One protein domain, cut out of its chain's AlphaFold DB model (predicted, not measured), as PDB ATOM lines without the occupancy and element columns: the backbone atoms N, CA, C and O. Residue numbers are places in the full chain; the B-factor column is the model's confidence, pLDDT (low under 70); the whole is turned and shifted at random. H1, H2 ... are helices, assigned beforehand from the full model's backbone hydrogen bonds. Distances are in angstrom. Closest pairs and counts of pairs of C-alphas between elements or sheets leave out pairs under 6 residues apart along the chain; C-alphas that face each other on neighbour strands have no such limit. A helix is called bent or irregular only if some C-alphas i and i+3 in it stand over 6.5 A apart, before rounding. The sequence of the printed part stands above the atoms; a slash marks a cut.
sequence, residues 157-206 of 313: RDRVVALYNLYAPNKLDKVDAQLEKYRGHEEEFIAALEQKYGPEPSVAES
ATOM      1  N   ARG A 157      35.231  31.261 -32.965       83.69
ATOM      2  CA  ARG A 157      35.942  32.475 -33.341       83.69
ATOM      3  C   ARG A 157      35.425  33.702 -32.606       83.69
ATOM      4  O   ARG A 157      36.214  34.417 -31.996       83.69
ATOM      5  N   ASP A 158      34.122  33.916 -32.632       83.31
ATOM      6  CA  ASP A 158      33.488  35.113 -32.092       83.31
ATOM      7  C   ASP A 158      33.635  35.172 -30.567       83.31
ATOM      8  O   ASP A 158      33.929  36.234 -30.017       83.31
ATOM      9  N   ARG A 159      33.573  34.018 -29.883       84.56
ATOM     10  CA  ARG A 159      33.860  33.910 -28.439       84.56
ATOM     11  C   ARG A 159      35.298  34.309 -28.102       84.56
ATOM     12  O   ARG A 159      35.529  35.106 -27.192       84.56
ATOM     13  N   VAL A 160      36.277  33.811 -28.863       86.19
ATOM     14  CA  VAL A 160      37.699  34.147 -28.655       86.19
ATOM     15  C   VAL A 160      37.983  35.615 -28.987       86.19
ATOM     16  O   VAL A 160      38.719  36.277 -28.252       86.19
ATOM     17  N   VAL A 161      37.392  36.140 -30.063       86.00
ATOM     18  CA  VAL A 161      37.506  37.551 -30.459       86.00
ATOM     19  C   VAL A 161      36.937  38.460 -29.374       86.00
ATOM     20  O   VAL A 161      37.615  39.405 -28.971       86.00
ATOM     21  N   ALA A 162      35.750  38.162 -28.843       82.62
ATOM     22  CA  ALA A 162      35.145  38.935 -27.761       82.62
ATOM     23  C   ALA A 162      36.035  38.956 -26.505       82.62
ATOM     24  O   ALA A 162      36.280  40.016 -25.924       82.62
ATOM     25  N   LEU A 163      36.605  37.806 -26.136       85.06
ATOM     26  CA  LEU A 163      37.502  37.690 -24.989       85.06
ATOM     27  C   LEU A 163      38.815  38.472 -25.196       85.06
ATOM     28  O   LEU A 163      39.282  39.164 -24.287       85.06
ATOM     29  N   TYR A 164      39.414  38.429 -26.389       87.00
ATOM     30  CA  TYR A 164      40.613  39.223 -26.682       87.00
ATOM     31  C   TYR A 164      40.336  40.713 -26.831       87.00
ATOM     32  O   TYR A 164      41.148  41.499 -26.353       87.00
ATOM     33  N   ASN A 165      39.201  41.122 -27.389       84.94
ATOM     34  CA  ASN A 165      38.802  42.528 -27.402       84.94
ATOM     35  C   ASN A 165      38.755  43.113 -25.982       84.94
ATOM     36  O   ASN A 165      39.233  44.226 -25.764       84.94
ATOM     37  N   LEU A 166      38.248  42.345 -25.011       81.56
ATOM     38  CA  LEU A 166      38.107  42.799 -23.629       81.56
ATOM     39  C   LEU A 166      39.430  42.794 -22.844       81.56
ATOM     40  O   LEU A 166      39.706  43.728 -22.092       81.56
ATOM     41  N   TYR A 167      40.257  41.758 -23.007       82.38
ATOM     42  CA  TYR A 167      41.426  41.551 -22.141       82.38
ATOM     43  C   TYR A 167      42.787  41.739 -22.827       82.38
ATOM     44  O   TYR A 167      43.783  42.007 -22.148       82.38
ATOM     45  N   ALA A 168      42.883  41.562 -24.148       82.50
ATOM     46  CA  ALA A 168      44.152  41.587 -24.879       82.50
ATOM     47  C   ALA A 168      43.982  41.856 -26.395       82.50
ATOM     48  O   ALA A 168      44.244  40.958 -27.205       82.50
ATOM     49  N   PRO A 169      43.640  43.091 -26.811       83.81
ATOM     50  CA  PRO A 169      43.341  43.406 -28.215       83.81
ATOM     51  C   PRO A 169      44.539  43.177 -29.151       83.81
ATOM     52  O   PRO A 169      44.379  42.808 -30.308       83.81
ATOM     53  N   ASN A 170      45.767  43.257 -28.629       85.25
ATOM     54  CA  ASN A 170      47.005  43.000 -29.379       85.25
ATOM     55  C   ASN A 170      47.164  41.539 -29.867       85.25
ATOM     56  O   ASN A 170      48.189  41.200 -30.461       85.25
ATOM     57  N   LYS A 171      46.227  40.638 -29.537       84.25
ATOM     58  CA  LYS A 171      46.259  39.214 -29.912       84.25
ATOM     59  C   LYS A 171      45.211  38.818 -30.952       84.25
ATOM     60  O   LYS A 171      45.208  37.657 -31.355       84.25
ATOM     61  N   LEU A 172      44.380  39.753 -31.410       84.12
ATOM     62  CA  LEU A 172      43.309  39.491 -32.377       84.12
ATOM     63  C   LEU A 172      43.836  38.933 -33.704       84.12
ATOM     64  O   LEU A 172      43.294  37.957 -34.211       84.12
ATOM     65  N   ASP A 173      44.971  39.440 -34.187       86.19
ATOM     66  CA  ASP A 173      45.582  38.994 -35.452       86.19
ATOM     67  C   ASP A 173      45.994  37.512 -35.456       86.19
ATOM     68  O   ASP A 173      46.268  36.928 -36.501       86.19
ATOM     69  N   LYS A 174      46.093  36.887 -34.275       87.12
ATOM     70  CA  LYS A 174      46.531  35.493 -34.115       87.12
ATOM     71  C   LYS A 174      45.377  34.530 -33.862       87.12
ATOM     72  O   LYS A 174      45.633  33.331 -33.775       87.12
ATOM     73  N   VAL A 175      44.145  35.026 -33.752       85.88
ATOM     74  CA  VAL A 175      42.969  34.222 -33.391       85.88
ATOM     75  C   VAL A 175      42.752  33.092 -34.383       85.88
ATOM     76  O   VAL A 175      42.713  31.934 -33.978       85.88
ATOM     77  N   ASP A 176      42.721  33.404 -35.677       85.19
ATOM     78  CA  ASP A 176      42.440  32.407 -36.711       85.19
ATOM     79  C   ASP A 176      43.551  31.332 -36.772       85.19
ATOM     80  O   ASP A 176      43.273  30.138 -36.869       85.19
ATOM     81  N   ALA A 177      44.817  31.722 -36.572       89.25
ATOM     82  CA  ALA A 177      45.943  30.786 -36.488       89.25
ATOM     83  C   ALA A 177      45.920  29.907 -35.219       89.25
ATOM     84  O   ALA A 177      46.404  28.773 -35.231       89.25
ATOM     85  N   GLN A 178      45.392  30.422 -34.104       86.19
ATOM     86  CA  GLN A 178      45.212  29.650 -32.875       86.19
ATOM     87  C   GLN A 178      44.039  28.677 -33.009       86.19
ATOM     88  O   GLN A 178      44.194  27.517 -32.640       86.19
ATOM     89  N   LEU A 179      42.921  29.096 -33.598       86.81
ATOM     90  CA  LEU A 179      41.768  28.224 -33.838       86.81
ATOM     91  C   LEU A 179      42.117  27.062 -34.768       86.81
ATOM     92  O   LEU A 179      41.754  25.930 -34.475       86.81
ATOM     93  N   GLU A 180      42.918  27.301 -35.810       87.56
ATOM     94  CA  GLU A 180      43.409  26.230 -36.685       87.56
ATOM     95  C   GLU A 180      44.253  25.197 -35.916       87.56
ATOM     96  O   GLU A 180      44.124  23.989 -36.105       87.56
ATOM     97  N   LYS A 181      45.108  25.669 -34.999       88.44
ATOM     98  CA  LYS A 181      45.969  24.806 -34.179       88.44
ATOM     99  C   LYS A 181      45.186  23.999 -33.139       88.44
ATOM    100  O   LYS A 181      45.617  22.904 -32.780       88.44
ATOM    101  N   TYR A 182      44.092  24.556 -32.632       85.12
ATOM    102  CA  TYR A 182      43.252  23.956 -31.598       85.12
ATOM    103  C   TYR A 182      41.937  23.398 -32.167       85.12
ATOM    104  O   TYR A 182      40.973  23.266 -31.418       85.12
ATOM    105  N   ARG A 183      41.901  23.031 -33.460       80.88
ATOM    106  CA  ARG A 183      40.729  22.391 -34.074       80.88
ATOM    107  C   ARG A 183      40.309  21.135 -33.304       80.88
ATOM    108  O   ARG A 183      41.121  20.232 -33.105       80.88
ATOM    109  N   GLY A 184      39.048  21.078 -32.887       81.69
ATOM    110  CA  GLY A 184      38.474  20.014 -32.054       81.69
ATOM    111  C   GLY A 184      38.738  20.139 -30.545       81.69
ATOM    112  O   GLY A 184      38.201  19.343 -29.776       81.69
ATOM    113  N   HIS A 185      39.537  21.119 -30.112       83.00
ATOM    114  CA  HIS A 185      39.815  21.450 -28.707       83.00
ATOM    115  C   HIS A 185      39.513  22.929 -28.402       83.00
ATOM    116  O   HIS A 185      40.076  23.513 -27.473       83.00
ATOM    117  N   GLU A 186      38.640  23.559 -29.186       84.00
ATOM    118  CA  GLU A 186      38.314  24.979 -29.081       84.00
ATOM    119  C   GLU A 186      37.702  25.308 -27.719       84.00
ATOM    120  O   GLU A 186      38.035  26.339 -27.145       84.00
ATOM    121  N   GLU A 187      36.894  24.410 -27.149       82.88
ATOM    122  CA  GLU A 187      36.310  24.638 -25.820       82.88
ATOM    123  C   GLU A 187      37.322  24.561 -24.687       82.88
ATOM    124  O   GLU A 187      37.287  25.368 -23.762       82.88
ATOM    125  N   GLU A 188      38.270  23.631 -24.759       83.62
ATOM    126  CA  GLU A 188      39.359  23.570 -23.783       83.62
ATOM    127  C   GLU A 188      40.284  24.786 -23.926       83.62
ATOM    128  O   GLU A 188      40.775  25.323 -22.930       83.62
ATOM    129  N   PHE A 189      40.502  25.247 -25.161       88.56
ATOM    130  CA  PHE A 189      41.264  26.456 -25.448       88.56
ATOM    131  C   PHE A 189      40.583  27.694 -24.868       88.56
ATOM    132  O   PHE A 189      41.246  28.488 -24.197       88.56
ATOM    133  N   ILE A 190      39.276  27.840 -25.075       86.56
ATOM    134  CA  ILE A 190      38.511  28.952 -24.525       86.56
ATOM    135  C   ILE A 190      38.493  28.875 -22.991       86.56
ATOM    136  O   ILE A 190      38.872  29.854 -22.358       86.56
ATOM    137  N   ALA A 191      38.237  27.715 -22.381       86.19
ATOM    138  CA  ALA A 191      38.296  27.548 -20.924       86.19
ATOM    139  C   ALA A 191      39.685  27.883 -20.333       86.19
ATOM    140  O   ALA A 191      39.805  28.460 -19.249       86.19
ATOM    141  N   ALA A 192      40.769  27.570 -21.053       85.94
ATOM    142  CA  ALA A 192      42.123  27.959 -20.657       85.94
ATOM    143  C   ALA A 192      42.360  29.476 -20.780       85.94
ATOM    144  O   ALA A 192      43.112  30.057 -19.988       85.94
ATOM    145  N   LEU A 193      41.738  30.130 -21.767       87.12
ATOM    146  CA  LEU A 193      41.728  31.587 -21.861       87.12
ATOM    147  C   LEU A 193      40.909  32.207 -20.731       87.12
ATOM    148  O   LEU A 193      41.386  33.171 -20.133       87.12
ATOM    149  N   GLU A 194      39.767  31.623 -20.377       84.44
ATOM    150  CA  GLU A 194      38.947  32.081 -19.258       84.44
ATOM    151  C   GLU A 194      39.706  32.002 -17.932       84.44
ATOM    152  O   GLU A 194      39.754  32.960 -17.162       84.44
ATOM    153  N   GLN A 195      40.409  30.892 -17.690       87.31
ATOM    154  CA  GLN A 195      41.243  30.727 -16.500       87.31
ATOM    155  C   GLN A 195      42.369  31.774 -16.418       87.31
ATOM    156  O   GLN A 195      42.811  32.135 -15.325       87.31
ATOM    157  N   LYS A 196      42.858  32.255 -17.567       85.94
ATOM    158  CA  LYS A 196      43.982  33.193 -17.651       85.94
ATOM    159  C   LYS A 196      43.562  34.663 -17.638       85.94
ATOM    160  O   LYS A 196      44.333  35.490 -17.150       85.94
ATOM    161  N   TYR A 197      42.407  34.985 -18.214       82.75
ATOM    162  CA  TYR A 197      41.973  36.359 -18.473       82.75
ATOM    163  C   TYR A 197      40.681  36.747 -17.740       82.75
ATOM    164  O   TYR A 197      40.538  37.917 -17.397       82.75
ATOM    165  N   GLY A 198      39.807  35.796 -17.408       77.12
ATOM    166  CA  GLY A 198      38.532  36.045 -16.732       77.12
ATOM    167  C   GLY A 198      37.345  35.373 -17.434       77.12
ATOM    168  O   GLY A 198      37.532  34.787 -18.495       77.12
ATOM    169  N   PRO A 199      36.137  35.435 -16.846       76.19
ATOM    170  CA  PRO A 199      34.941  34.816 -17.423       76.19
ATOM    171  C   PRO A 199      34.631  35.373 -18.820       76.19
ATOM    172  O   PRO A 199      34.845  36.563 -19.068       76.19
ATOM    173  N   GLU A 200      34.116  34.527 -19.716       63.56
ATOM    174  CA  GLU A 200      33.665  34.958 -21.041       63.56
ATOM    175  C   GLU A 200      32.671  36.130 -20.946       63.56
ATOM    176  O   GLU A 200      31.714  36.065 -20.162       63.56
ATOM    177  N   PRO A 201      32.856  37.201 -21.744       62.16
ATOM    178  CA  PRO A 201      31.838  38.231 -21.857       62.16
ATOM    179  C   PRO A 201      30.570  37.588 -22.422       62.16
ATOM    180  O   PRO A 201      30.562  37.036 -23.522       62.16
ATOM    181  N   SER A 202      29.485  37.645 -21.653       49.84
ATOM    182  CA  SER A 202      28.163  37.255 -22.127       49.84
ATOM    183  C   SER A 202      27.823  38.138 -23.329       49.84
ATOM    184  O   SER A 202      27.682  39.347 -23.180       49.84
ATOM    185  N   VAL A 203      27.655  37.540 -24.509       51.31
ATOM    186  CA  VAL A 203      27.196  38.176 -25.767       51.31
ATOM    187  C   VAL A 203      25.974  39.096 -25.628       51.31
ATOM    188  O   VAL A 203      25.747  39.940 -26.491       51.31
ATOM    189  N   ALA A 204      25.223  39.017 -24.523       46.81
ATOM    190  CA  ALA A 204      24.203  40.011 -24.188       46.81
ATOM    191  C   ALA A 204      24.761  41.440 -23.984       46.81
ATOM    192  O   ALA A 204      23.990  42.393 -24.007       46.81
ATOM    193  N   GLU A 205      26.075  41.607 -23.797       49.56
ATOM    194  CA  GLU A 205      26.723  42.908 -23.579       49.56
ATOM    195  C   GLU A 205      27.443  43.449 -24.829       49.56
ATOM    196  O   GLU A 205      27.763  44.637 -24.870       49.56
ATOM    197  N   SER A 206      27.676  42.629 -25.868       46.75
ATOM    198  CA  SER A 206      28.346  43.076 -27.104       46.75
ATOM    199  C   SER A 206      27.390  43.489 -28.222       46.75
ATOM    200  O   SER A 206      27.810  44.199 -29.127       46.75
TER     201      SER A 206
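What this domain is: This is residues 157 to 206 of the 313 residues of an uncharacterized protein of Trypanosoma cruzi marinkellei (UniProt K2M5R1). Three short helices run up and down, with H1 and H2 as a hairpin and H3 turned back to run nearly parallel to H1; their centres make a triangle. After H3, residues 198 to 206 lead away as a tail with no named helix. The printed part has 50 residues, with three named helices in the order H1, H2, H3 and no named strand; its class is all helix. It is compact, with a radius of gyration of the C-alphas of 10.2 A, and spans 28 by 20 by 19 A.

How they stand to each other: H1, residues 157 to 167, touches H2, residues 169 to 181; their closest C-alphas, those of Tyr 164 and Leu 172, are 6.3 A apart. This helical hairpin has a shallow tilt of 31 degrees, opposite ways. H3, residues 186 to 197, only just touches H1, with 3 pairs of C-alphas within 8 A; the closest are those of Tyr 167 and Tyr 197, 6.4 A apart. H1 and H3 run the same way at a shallow tilt of 6 degrees. H2 and H3 are close but not clearly touching, their closest C-alphas, Leu 179 and Glu 186, being 6.7 A apart. In H1 and H3 every O i to N i+4 pair is within hydrogen-bond range; in H2 4 of 9 are, beside 7 of 10 O i to N i+3 pairs.

Where its parts are: H1 begins at C-alpha 157 (35.942, 32.475, -33.341) and is 15.4 A long. H2, 19.7 A, is irregular: C-alphas 170 and 173 are 7.4 A apart. H3, 16.0 A, ends at C-alpha 197 (41.973, 36.359, -18.473).

The domain as a whole: The two C-alphas farthest apart, those of Lys 181 and Glu 205, are 28.5 A apart. The printed part has no cut, and the links H1 to H2 and H2 to H3 are tight. The mean pLDDT of the printed part is 80.2, and residues 200 to 206 are under 70.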